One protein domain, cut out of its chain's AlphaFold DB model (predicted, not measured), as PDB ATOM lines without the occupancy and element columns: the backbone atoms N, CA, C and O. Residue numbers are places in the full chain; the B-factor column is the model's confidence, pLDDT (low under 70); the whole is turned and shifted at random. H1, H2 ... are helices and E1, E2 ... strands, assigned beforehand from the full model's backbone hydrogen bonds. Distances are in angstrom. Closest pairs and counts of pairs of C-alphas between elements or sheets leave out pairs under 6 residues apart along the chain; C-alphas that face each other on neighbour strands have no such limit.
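AT A GLANCE: This is residues 4 to 90 of the 653 residues of an uncharacterized protein of Tetradesmus obliquus (UniProt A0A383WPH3). A helical hairpin, H1 and H2 side by side, has H4 alongside it, meeting H2 near where H2 begins, and past the other end of H4 a small head is made by the short helix H3 and the little two-stranded hairpin E1 and E2. From H4 a long link, residues 53 to 81, folds back along the length of the domain and loops out round Gly 78 before it reaches E1. The printed part has 87 residues with four named helices, then two named strands, in the order H1, H2, H3, H4, E1, E2; the sheet E1 - E2 is antiparallel, and the class is mostly helix. The whole is compact, with a radius of gyration of the C-alphas of 13.2 A, yet elongated, spanning 44 by 23 by 20 A.

HOW THE PARTS SIT: Begin at H1, residues 4 to 14, and go on to H2, residues 18 to 31, the hub that touches the three other helices. H1 and H2 touch as a helical hairpin at a shallow tilt of 6 degrees, opposite ways; their closest C-alphas, those of Ser 8 and Trp 28, are 4.9 A apart. Next comes H3, residues 33 to 38, which touches H2 at a steep tilt of 57 degrees; look at Lys 29 and Tyr 36, their closest C-alphas, 5.3 A apart. With residues 18 to 22 alone, H2 touches H4, residues 43 to 52, at a shallow tilt of 23 degrees, opposite ways; the closest C-alphas, those of Gly 18 and Ala 50, are 4.6 A apart. H1 and H4 are apart. Farther on, E1, residues 82 to 84, and E2, residues 87 to 89, form an antiparallel hairpin, with N 84 and O 87 within hydrogen-bond range at 2.9 A and N 82 and O 89 at 3.1 A. The closest C-alphas of H3 and E2, those of Ser 35 and Val 87, are 4.3 A apart. In H1, H2 and H4 every O i to N i+4 pair is within hydrogen-bond range; in H3 it is 1 of 2.

IN THESE COORDINATES: Find C-alpha 4 at (222.368, 139.329, 184.623); from there H1 runs 15.4 A to C-alpha 14. H2 covers 19.7 A from C-alpha 18 to C-alpha 31, and H3 8.9 A from 33 to 38. H4 starts at C-alpha 43, (214.265, 120.678, 177.664), and measures 14.2 A to C-alpha 52. E1 is 6.5 A long, and E2 is 6.2 A long, ending at C-alpha 89, (205.707, 136.888, 188.039).

THE WHOLE: The two C-alphas farthest apart, those of Gly 55 and Gly 78, are 44.5 A apart. The printed part has no cut. The link from H4 to E1, 29 residues, is long; the other links are tight. The mean pLDDT of the printed part is 76.4, and 17 residues are under 70, among them 54 to 58 and 72 to 79.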
ATOM      1  N   ALA A   4     221.944 140.725 184.735       70.62
ATOM      2  CA  ALA A   4     222.368 139.329 184.623       70.62
ATOM      3  C   ALA A   4     221.544 138.547 183.579       70.62
ATOM      4  O   ALA A   4     222.110 137.811 182.767       70.62
ATOM      5  N   ALA A   5     220.224 138.755 183.535       72.56
ATOM      6  CA  ALA A   5     219.349 138.139 182.539       72.56
ATOM      7  C   ALA A   5     219.634 138.628 181.113       72.56
ATOM      8  O   ALA A   5     219.634 137.829 180.181       72.56
ATOM      9  N   GLN A   6     219.907 139.923 180.925       79.94
ATOM     10  CA  GLN A   6     220.277 140.461 179.611       79.94
ATOM     11  C   GLN A   6     221.601 139.875 179.114       79.94
ATOM     12  O   GLN A   6     221.682 139.436 177.968       79.94
ATOM     13  N   LYS A   7     222.611 139.797 179.991       83.75
ATOM     14  CA  LYS A   7     223.901 139.168 179.675       83.75
ATOM     15  C   LYS A   7     223.725 137.706 179.262       83.75
ATOM     16  O   LYS A   7     224.288 137.282 178.257       83.75
ATOM     17  N   SER A   8     222.910 136.958 180.002       82.94
ATOM     18  CA  SER A   8     222.668 135.538 179.732       82.94
ATOM     19  C   SER A   8     221.868 135.317 178.439       82.94
ATOM     20  O   SER A   8     222.195 134.433 177.652       82.94
ATOM     21  N   CYS A   9     220.886 136.180 178.159       84.19
ATOM     22  CA  CYS A   9     220.148 136.187 176.896       84.19
ATOM     23  C   CYS A   9     221.062 136.448 175.689       84.19
ATOM     24  O   CYS A   9     220.955 135.762 174.673       84.19
ATOM     25  N   LEU A  10     221.967 137.427 175.793       86.88
ATOM     26  CA  LEU A  10     222.931 137.736 174.733       86.88
ATOM     27  C   LEU A  10     223.905 136.578 174.511       86.88
ATOM     28  O   LEU A  10     224.099 136.176 173.367       86.88
ATOM     29  N   ALA A  11     224.443 135.998 175.587       86.00
ATOM     30  CA  ALA A  11     225.323 134.835 175.506       86.00
ATOM     31  C   ALA A  11     224.633 133.654 174.797       86.00
ATOM     32  O   ALA A  11     225.193 133.074 173.869       86.00
ATOM     33  N   TYR A  12     223.375 133.366 175.146       87.56
ATOM     34  CA  TYR A  12     222.579 132.325 174.488       87.56
ATOM     35  C   TYR A  12     222.276 132.618 173.010       87.56
ATOM     36  O   TYR A  12     222.218 131.704 172.182       87.56
ATOM     37  N   ALA A  13     222.081 133.890 172.652       84.44
ATOM     38  CA  ALA A  13     221.837 134.298 171.271       84.44
ATOM     39  C   ALA A  13     223.101 134.261 170.391       84.44
ATOM     40  O   ALA A  13     222.970 134.108 169.171       84.44
ATOM     41  N   GLN A  14     224.279 134.424 171.002       86.75
ATOM     42  CA  GLN A  14     225.592 134.499 170.348       86.75
ATOM     43  C   GLN A  14     226.365 133.173 170.340       86.75
ATOM     44  O   GLN A  14     227.349 133.055 169.616       86.75
ATOM     45  N   ALA A  15     225.936 132.185 171.124       83.12
ATOM     46  CA  ALA A  15     226.582 130.881 171.191       83.12
ATOM     47  C   ALA A  15     226.640 130.189 169.813       83.12
ATOM     48  O   ALA A  15     225.662 130.147 169.062       83.12
ATOM     49  N   SER A  16     227.822 129.659 169.489       76.25
ATOM     50  CA  SER A  16     228.216 129.190 168.155       76.25
ATOM     51  C   SER A  16     227.945 127.704 167.912       76.25
ATOM     52  O   SER A  16     228.047 127.239 166.776       76.25
ATOM     53  N   SER A  17     227.564 126.964 168.955       72.12
ATOM     54  CA  SER A  17     227.212 125.548 168.885       72.12
ATOM     55  C   SER A  17     225.965 125.232 169.718       72.12
ATOM     56  O   SER A  17     225.570 125.993 170.605       72.12
ATOM     57  N   GLY A  18     225.334 124.083 169.451       69.62
ATOM     58  CA  GLY A  18     224.230 123.587 170.283       69.62
ATOM     59  C   GLY A  18     224.653 123.333 171.737       69.62
ATOM     60  O   GLY A  18     223.875 123.592 172.652       69.62
ATOM     61  N   HIS A  19     225.902 122.908 171.951       71.88
ATOM     62  CA  HIS A  19     226.484 122.712 173.279       71.88
ATOM     63  C   HIS A  19     226.664 124.044 174.026       71.88
ATOM     64  O   HIS A  19     226.176 124.184 175.144       71.88
ATOM     65  N   ASP A  20     227.243 125.067 173.388       77.44
ATOM     66  CA  ASP A  20     227.406 126.394 174.004       77.44
ATOM     67  C   ASP A  20     226.053 127.045 174.311       77.44
ATOM     68  O   ASP A  20     225.889 127.722 175.328       77.44
ATOM     69  N   ARG A  21     225.047 126.814 173.456       80.50
ATOM     70  CA  ARG A  21     223.672 127.266 173.709       80.50
ATOM     71  C   ARG A  21     223.056 126.561 174.901       80.50
ATOM     72  O   ARG A  21     222.424 127.220 175.719       80.50
ATOM     73  N   LEU A  22     223.267 125.258 175.045       77.56
ATOM     74  CA  LEU A  22     222.847 124.548 176.245       77.56
ATOM     75  C   LEU A  22     223.525 125.131 177.494       77.56
ATOM     76  O   LEU A  22     222.836 125.456 178.462       77.56
ATOM     77  N   CYS A  23     224.844 125.328 177.460       78.12
ATOM     78  CA  CYS A  23     225.595 125.872 178.590       78.12
ATOM     79  C   CYS A  23     225.119 127.275 178.979       78.12
ATOM     80  O   CYS A  23     224.800 127.524 180.140       78.12
ATOM     81  N   THR A  24     224.987 128.177 178.010       84.50
ATOM     82  CA  THR A  24     224.532 129.556 178.247       84.50
ATOM     83  C   THR A  24     223.061 129.633 178.667       84.50
ATOM     84  O   THR A  24     222.721 130.443 179.527       84.50
ATOM     85  N   ALA A  25     222.186 128.761 178.152       83.62
ATOM     86  CA  ALA A  25     220.806 128.632 178.629       83.62
ATOM     87  C   ALA A  25     220.746 128.213 180.104       83.62
ATOM     88  O   ALA A  25     219.899 128.685 180.860       83.62
ATOM     89  N   MET A  26     221.651 127.339 180.533       77.56
ATOM     90  CA  MET A  26     221.644 126.789 181.889       77.56
ATOM     91  C   MET A  26     222.307 127.743 182.882       77.56
ATOM     92  O   MET A  26     221.798 127.920 183.988       77.56
ATOM     93  N   GLN A  27     223.331 128.481 182.440       78.56
ATOM     94  CA  GLN A  27     223.825 129.676 183.133       78.56
ATOM     95  C   GLN A  27     222.715 130.713 183.306       78.56
ATOM     96  O   GLN A  27     222.560 131.263 184.393       78.56
ATOM     97  N   TRP A  28     221.897 130.941 182.270       84.69
ATOM     98  CA  TRP A  28     220.757 131.849 182.365       84.69
ATOM     99  C   TRP A  28     219.752 131.370 183.414       84.69
ATOM    100  O   TRP A  28     219.376 132.138 184.296       84.69
ATOM    101  N   LYS A  29     219.364 130.091 183.377       80.31
ATOM    102  CA  LYS A  29     218.451 129.504 184.365       80.31
ATOM    103  C   LYS A  29     218.950 129.692 185.801       80.31
ATOM    104  O   LYS A  29     218.151 130.029 186.670       80.31
ATOM    105  N   ALA A  30     220.248 129.493 186.036       73.31
ATOM    106  CA  ALA A  30     220.870 129.676 187.345       73.31
ATOM    107  C   ALA A  30     220.936 131.154 187.772       73.31
ATOM    108  O   ALA A  30     220.711 131.465 188.939       73.31
ATOM    109  N   ALA A  31     221.215 132.063 186.834       75.19
ATOM    110  CA  ALA A  31     221.358 133.490 187.110       75.19
ATOM    111  C   ALA A  31     220.014 134.214 187.313       75.19
ATOM    112  O   ALA A  31     219.916 135.108 188.151       75.19
ATOM    113  N   ASP A  32     218.985 133.869 186.533       81.56
ATOM    114  CA  ASP A  32     217.670 134.519 186.575       81.56
ATOM    115  C   ASP A  32     216.578 133.563 186.060       81.56
ATOM    116  O   ASP A  32     216.144 133.608 184.904       81.56
ATOM    117  N   ILE A  33     216.114 132.687 186.956       77.50
ATOM    118  CA  ILE A  33     215.102 131.667 186.651       77.50
ATOM    119  C   ILE A  33     213.770 132.272 186.170       77.50
ATOM    120  O   ILE A  33     213.072 131.680 185.342       77.50
ATOM    121  N   SER A  34     213.427 133.472 186.651       79.94
ATOM    122  CA  SER A  34     212.176 134.154 186.312       79.94
ATOM    123  C   SER A  34     212.148 134.565 184.840       79.94
ATOM    124  O   SER A  34     211.143 134.370 184.157       79.94
ATOM    125  N   SER A  35     213.246 135.121 184.327       85.75
ATOM    126  CA  SER A  35     213.360 135.457 182.903       85.75
ATOM    127  C   SER A  35     213.610 134.235 182.019       85.75
ATOM    128  O   SER A  35     213.091 134.179 180.904       85.75
ATOM    129  N   TYR A  36     214.317 133.222 182.530       86.50
ATOM    130  CA  TYR A  36     214.533 131.967 181.817       86.50
ATOM    131  C   TYR A  36     213.209 131.301 181.421       86.50
ATOM    132  O   TYR A  36     213.018 130.991 180.249       86.50
ATOM    133  N   TYR A  37     212.241 131.145 182.333       84.62
ATOM    134  CA  TYR A  37     210.975 130.491 181.971       84.62
ATOM    135  C   TYR A  37     210.185 131.242 180.890       84.62
ATOM    136  O   TYR A  37     209.563 130.619 180.033       84.62
ATOM    137  N   CYS A  38     210.249 132.574 180.876       87.62
ATOM    138  CA  CYS A  38     209.576 133.380 179.857       87.62
ATOM    139  C   CYS A  38     210.353 133.516 178.545       87.62
ATOM    140  O   CYS A  38     209.775 133.925 177.540       87.62
ATOM    141  N   SER A  39     211.625 133.111 178.513       86.31
ATOM    142  CA  SER A  39     212.388 132.970 177.268       86.31
ATOM    143  C   SER A  39     211.884 131.819 176.385       86.31
ATOM    144  O   SER A  39     212.282 131.717 175.228       86.31
ATOM    145  N   GLY A  40     211.009 130.958 176.931       84.00
ATOM    146  CA  GLY A  40     210.473 129.768 176.269       84.00
ATOM    147  C   GLY A  40     211.512 128.678 176.011       84.00
ATOM    148  O   GLY A  40     211.221 127.695 175.328       84.00
ATOM    149  N   ILE A  41     212.706 128.823 176.590       85.19
ATOM    150  CA  ILE A  41     213.715 127.775 176.640       85.19
ATOM    151  C   ILE A  41     213.243 126.678 177.605       85.19
ATOM    152  O   ILE A  41     212.947 126.920 178.776       85.19
ATOM    153  N   ASN A  42     213.176 125.445 177.112       77.38
ATOM    154  CA  ASN A  42     212.846 124.249 177.881       77.38
ATOM    155  C   ASN A  42     213.620 123.037 177.340       77.38
ATOM    156  O   ASN A  42     214.272 123.124 176.298       77.38
ATOM    157  N   GLU A  43     213.549 121.905 178.046       70.12
ATOM    158  CA  GLU A  43     214.265 120.678 177.664       70.12
ATOM    159  C   GLU A  43     213.940 120.234 176.229       70.12
ATOM    160  O   GLU A  43     214.845 119.888 175.478       70.12
ATOM    161  N   ALA A  44     212.670 120.307 175.817       72.94
ATOM    162  CA  ALA A  44     212.235 119.873 174.491       72.94
ATOM    163  C   ALA A  44     212.830 120.731 173.364       72.94
ATOM    164  O   ALA A  44     213.367 120.183 172.400       72.94
ATOM    165  N   CYS A  45     212.777 122.062 173.475       83.00
ATOM    166  CA  CYS A  45     213.343 122.922 172.438       83.00
ATOM    167  C   CYS A  45     214.875 122.873 172.439       83.00
ATOM    168  O   CYS A  45     215.455 122.821 171.361       83.00
ATOM    169  N   LEU A  46     215.535 122.801 173.604       76.94
ATOM    170  CA  LEU A  46     216.994 122.654 173.683       76.94
ATOM    171  C   LEU A  46     217.465 121.346 173.043       76.94
ATOM    172  O   LEU A  46     218.422 121.359 172.273       76.94
ATOM    173  N   ALA A  47     216.763 120.236 173.291       68.38
ATOM    174  CA  ALA A  47     217.062 118.962 172.642       68.38
ATOM    175  C   ALA A  47     216.862 119.036 171.117       68.38
ATOM    176  O   ALA A  47     217.654 118.502 170.335       68.38
ATOM    177  N   GLN A  48     215.823 119.743 170.663       76.56
ATOM    178  CA  GLN A  48     215.585 119.961 169.238       76.56
ATOM    179  C   GLN A  48     216.662 120.851 168.598       76.56
ATOM    180  O   GLN A  48     217.148 120.534 167.513       76.56
ATOM    181  N   GLU A  49     217.080 121.927 169.264       79.62
ATOM    182  CA  GLU A  49     218.176 122.782 168.808       79.62
ATOM    183  C   GLU A  49     219.502 122.018 168.744       79.62
ATOM    184  O   GLU A  49     220.209 122.130 167.741       79.62
ATOM    185  N   ALA A  50     219.817 121.205 169.758       69.75
ATOM    186  CA  ALA A  50     221.016 120.371 169.795       69.75
ATOM    187  C   ALA A  50     221.028 119.326 168.668       69.75
ATOM    188  O   ALA A  50     222.059 119.112 168.039       69.75
ATOM    189  N   ARG A  51     219.875 118.722 168.349       70.19
ATOM    190  CA  ARG A  51     219.736 117.771 167.233       70.19
ATOM    191  C   ARG A  51     219.878 118.429 165.855       70.19
ATOM    192  O   ARG A  51     220.410 117.813 164.930       70.19
ATOM    193  N   LEU A  52     219.323 119.628 165.681       74.50
ATOM    194  CA  LEU A  52     219.298 120.326 164.388       74.50
ATOM    195  C   LEU A  52     220.588 121.102 164.103       74.50
ATOM    196  O   LEU A  52     220.918 121.323 162.935       74.50
ATOM    197  N   SER A  53     221.313 121.510 165.143       72.19
ATOM    198  CA  SER A  53     222.576 122.234 165.010       72.19
ATOM    199  C   SER A  53     223.722 121.258 164.718       72.19
ATOM    200  O   SER A  53     223.958 120.325 165.480       72.19
ATOM    201  N   LYS A  54     224.442 121.456 163.607       62.06
ATOM    202  CA  LYS A  54     225.586 120.619 163.192       62.06
ATOM    203  C   LYS A  54     226.775 121.499 162.818       62.06
ATOM    204  O   LYS A  54     226.629 122.404 161.995       62.06
ATOM    205  N   GLY A  55     227.954 121.212 163.376       63.91
ATOM    206  CA  GLY A  55     229.140 122.055 163.187       63.91
ATOM    207  C   GLY A  55     228.863 123.498 163.630       63.91
ATOM    208  O   GLY A  55     228.262 123.710 164.677       63.91
ATOM    209  N   SER A  56     229.232 124.483 162.809       57.94
ATOM    210  CA  SER A  56     228.989 125.914 163.077       57.94
ATOM    211  C   SER A  56     227.573 126.397 162.721       57.94
ATOM    212  O   SER A  56     227.270 127.581 162.868       57.94
ATOM    213  N   ARG A  57     226.694 125.526 162.200       67.88
ATOM    214  CA  ARG A  57     225.318 125.896 161.839       67.88
ATOM    215  C   ARG A  57     224.401 125.719 163.045       67.88
ATOM    216  O   ARG A  57     224.058 124.594 163.403       67.88
ATOM    217  N   VAL A  58     223.953 126.838 163.606       66.50
ATOM    218  CA  VAL A  58     223.016 126.894 164.736       66.50
ATOM    219  C   VAL A  58     221.582 127.055 164.230       66.50
ATOM    220  O   VAL A  58     221.277 128.003 163.503       66.50
ATOM    221  N   VAL A  59     220.686 126.152 164.635       76.50
ATOM    222  CA  VAL A  59     219.240 126.267 164.378       76.50
ATOM    223  C   VAL A  59     218.539 126.712 165.658       76.50
ATOM    224  O   VAL A  59     218.751 126.121 166.715       76.50
ATOM    225  N   ARG A  60     217.711 127.761 165.564       77.62
ATOM    226  CA  ARG A  60     216.941 128.294 166.697       77.62
ATOM    227  C   ARG A  60     215.513 127.781 166.648       77.62
ATOM    228  O   ARG A  60     214.831 127.962 165.643       77.62
ATOM    229  N   VAL A  61     215.083 127.160 167.735       81.94
ATOM    230  CA  VAL A  61     213.733 126.606 167.889       81.94
ATOM    231  C   VAL A  61     213.069 127.136 169.156       81.94
ATOM    232  O   VAL A  61     211.859 127.351 169.169       81.94
ATOM    233  N   CYS A  62     213.845 127.407 170.211       84.25
ATOM    234  CA  CYS A  62     213.315 128.013 171.428       84.25
ATOM    235  C   CYS A  62     212.827 129.442 171.136       84.25
ATOM    236  O   CYS A  62     213.555 130.242 170.543       84.25
ATOM    237  N   SER A  63     211.596 129.759 171.544       85.19
ATOM    238  CA  SER A  63     210.946 131.048 171.272       85.19
ATOM    239  C   SER A  63     210.311 131.616 172.544       85.19
ATOM    240  O   SER A  63     209.652 130.850 173.246       85.19
ATOM    241  N   PRO A  64     210.446 132.928 172.830       87.38
ATOM    242  CA  PRO A  64     209.861 133.557 174.011       87.38
ATOM    243  C   PRO A  64     208.364 133.311 174.161       87.38
ATOM    244  O   PRO A  64     207.611 133.340 173.186       87.38
ATOM    245  N   LEU A  65     207.926 133.128 175.404       87.00
ATOM    246  CA  LEU A  65     206.509 132.991 175.709       87.00
ATOM    247  C   LEU A  65     205.805 134.357 175.604       87.00
ATOM    248  O   LEU A  65     206.325 135.356 176.114       87.00
ATOM    249  N   PRO A  66     204.598 134.425 175.011       89.75
ATOM    250  CA  PRO A  66     203.784 135.637 175.021       89.75
ATOM    251  C   PRO A  66     203.456 136.118 176.441       89.75
ATOM    252  O   PRO A  66     203.317 135.309 177.365       89.75
ATOM    253  N   ASN A  67     203.245 137.427 176.615       88.12
ATOM    254  CA  ASN A  67     202.724 137.966 177.875       88.12
ATOM    255  C   ASN A  67     201.394 137.288 178.247       88.12
ATOM    256  O   ASN A  67     200.544 137.064 177.388       88.12
ATOM    257  N   GLY A  68     201.216 136.965 179.527       83.19
ATOM    258  CA  GLY A  68     200.066 136.219 180.041       83.19
ATOM    259  C   GLY A  68     200.202 134.695 179.950       83.19
ATOM    260  O   GLY A  68     199.423 133.989 180.586       83.19
ATOM    261  N   SER A  69     201.205 134.167 179.236       87.50
ATOM    262  CA  SER A  69     201.475 132.721 179.207       87.50
ATOM    263  C   SER A  69     201.884 132.217 180.583       87.50
ATOM    264  O   SER A  69     202.621 132.896 181.297       87.50
ATOM    265  N   SER A  70     201.454 131.009 180.947       83.56
ATOM    266  CA  SER A  70     201.925 130.368 182.175       83.56
ATOM    267  C   SER A  70     203.406 130.009 182.054       83.56
ATOM    268  O   SER A  70     203.832 129.463 181.040       83.56
ATOM    269  N   CYS A  71     204.184 130.316 183.091       72.94
ATOM    270  CA  CYS A  71     205.642 130.163 183.100       72.94
ATOM    271  C   CYS A  71     206.154 129.185 184.167       72.94
ATOM    272  O   CYS A  71     207.311 129.247 184.567       72.94
ATOM    273  N   GLY A  72     205.300 128.253 184.606       65.06
ATOM    274  CA  GLY A  72     205.683 127.122 185.454       65.06
ATOM    275  C   GLY A  72     204.780 126.916 186.671       65.06
ATOM    276  O   GLY A  72     203.934 127.746 186.990       65.06
ATOM    277  N   SER A  73     204.980 125.787 187.356       53.56
ATOM    278  CA  SER A  73     204.299 125.407 188.606       53.56
ATOM    279  C   SER A  73     205.236 125.409 189.822       53.56
ATOM    280  O   SER A  73     204.936 124.781 190.838       53.56
ATOM    281  N   LEU A  74     206.419 126.021 189.711       45.84
ATOM    282  CA  LEU A  74     207.450 125.888 190.733       45.84
ATOM    283  C   LEU A  74     207.171 126.748 191.975       45.84
ATOM    284  O   LEU A  74     207.069 127.967 191.906       45.84
ATOM    285  N   LEU A  75     207.182 126.057 193.119       44.34
ATOM    286  CA  LEU A  75     207.631 126.511 194.444       44.34
ATOM    287  C   LEU A  75     206.729 127.411 195.299       44.34
ATOM    288  O   LEU A  75     207.102 127.703 196.432       44.34
ATOM    289  N   LEU A  76     205.515 127.747 194.870       38.50
ATOM    290  CA  LEU A  76     204.489 128.242 195.795       38.50
ATOM    291  C   LEU A  76     203.208 127.445 195.585       38.50
ATOM    292  O   LEU A  76     202.529 127.601 194.572       38.50
ATOM    293  N   ALA A  77     202.885 126.577 196.544       37.41
ATOM    294  CA  ALA A  77     201.611 125.876 196.582       37.41
ATOM    295  C   ALA A  77     200.463 126.902 196.492       37.41
ATOM    296  O   ALA A  77     200.174 127.607 197.455       37.41
ATOM    297  N   GLY A  78     199.844 127.024 195.309       51.06
ATOM    298  CA  GLY A  78     198.627 127.814 195.088       51.06
ATOM    299  C   GLY A  78     198.703 128.998 194.111       51.06
ATOM    300  O   GLY A  78     197.659 129.602 193.862       51.06
ATOM    301  N   SER A  79     199.853 129.346 193.516       58.28
ATOM    302  CA  SER A  79     199.931 130.434 192.517       58.28
ATOM    303  C   SER A  79     200.149 129.918 191.082       58.28
ATOM    304  O   SER A  79     200.866 128.949 190.853       58.28
ATOM    305  N   LYS A  80     199.490 130.557 190.098       71.06
ATOM    306  CA  LYS A  80     199.674 130.321 188.652       71.06
ATOM    307  C   LYS A  80     200.451 131.503 188.056       71.06
ATOM    308  O   LYS A  80     199.810 132.474 187.653       71.06
ATOM    309  N   PRO A  81     201.792 131.491 188.077       80.31
ATOM    310  CA  PRO A  81     202.576 132.613 187.586       80.31
ATOM    311  C   PRO A  81     202.477 132.738 186.060       80.31
ATOM    312  O   PRO A  81     202.327 131.741 185.342       80.31
ATOM    313  N   THR A  82     202.559 133.978 185.576       86.44
ATOM    314  CA  THR A  82     202.453 134.313 184.149       86.44
ATOM    315  C   THR A  82     203.595 135.209 183.690       86.44
ATOM    316  O   THR A  82     204.136 135.987 184.474       86.44
ATOM    317  N   CYS A  83     203.932 135.145 182.404       86.25
ATOM    318  CA  CYS A  83     204.934 136.015 181.808       86.25
ATOM    319  C   CYS A  83     204.447 137.458 181.693       86.25
ATOM    320  O   CYS A  83     203.413 137.729 181.085       86.25
ATOM    321  N   VAL A  84     205.236 138.396 182.212       85.62
ATOM    322  CA  VAL A  84     205.036 139.836 182.032       85.62
ATOM    323  C   VAL A  84     206.369 140.460 181.639       85.62
ATOM    324  O   VAL A  84     207.330 140.431 182.402       85.62
ATOM    325  N   LYS A  85     206.440 141.016 180.424       85.62
ATOM    326  CA  LYS A  85     207.652 141.636 179.851       85.62
ATOM    327  C   LYS A  85     208.881 140.711 179.925       85.62
ATOM    328  O   LYS A  85     209.977 141.146 180.279       85.62
ATOM    329  N   GLY A  86     208.681 139.430 179.606       79.81
ATOM    330  CA  GLY A  86     209.750 138.426 179.580       79.81
ATOM    331  C   GLY A  86     210.232 137.959 180.957       79.81
ATOM    332  O   GLY A  86     211.312 137.388 181.046       79.81
ATOM    333  N   VAL A  87     209.467 138.201 182.027       82.62
ATOM    334  CA  VAL A  87     209.770 137.736 183.389       82.62
ATOM    335  C   VAL A  87     208.551 137.021 183.966       82.62
ATOM    336  O   VAL A  87     207.425 137.494 183.824       82.62
ATOM    337  N   CYS A  88     208.777 135.878 184.606       81.69
ATOM    338  CA  CYS A  88     207.746 135.105 185.282       81.69
ATOM    339  C   CYS A  88     207.401 135.750 186.632       81.69
ATOM    340  O   CYS A  88     208.276 135.873 187.489       81.69
ATOM    341  N   THR A  89     206.150 136.185 186.821       76.38
ATOM    342  CA  THR A  89     205.707 136.888 188.039       76.38
ATOM    343  C   THR A  89     204.489 136.218 188.685       76.38
ATOM    344  O   THR A  89     203.623 135.660 188.004       76.38
ATOM    345  N   GLY A  90     204.427 136.248 190.024       69.00
ATOM    346  CA  GLY A  90     203.276 135.792 190.821       69.00
ATOM    347  C   GLY A  90     202.273 136.916 191.131       69.00
ATOM    348  O   GLY A  90     202.470 138.063 190.724       69.00
TER     349      GLY A  90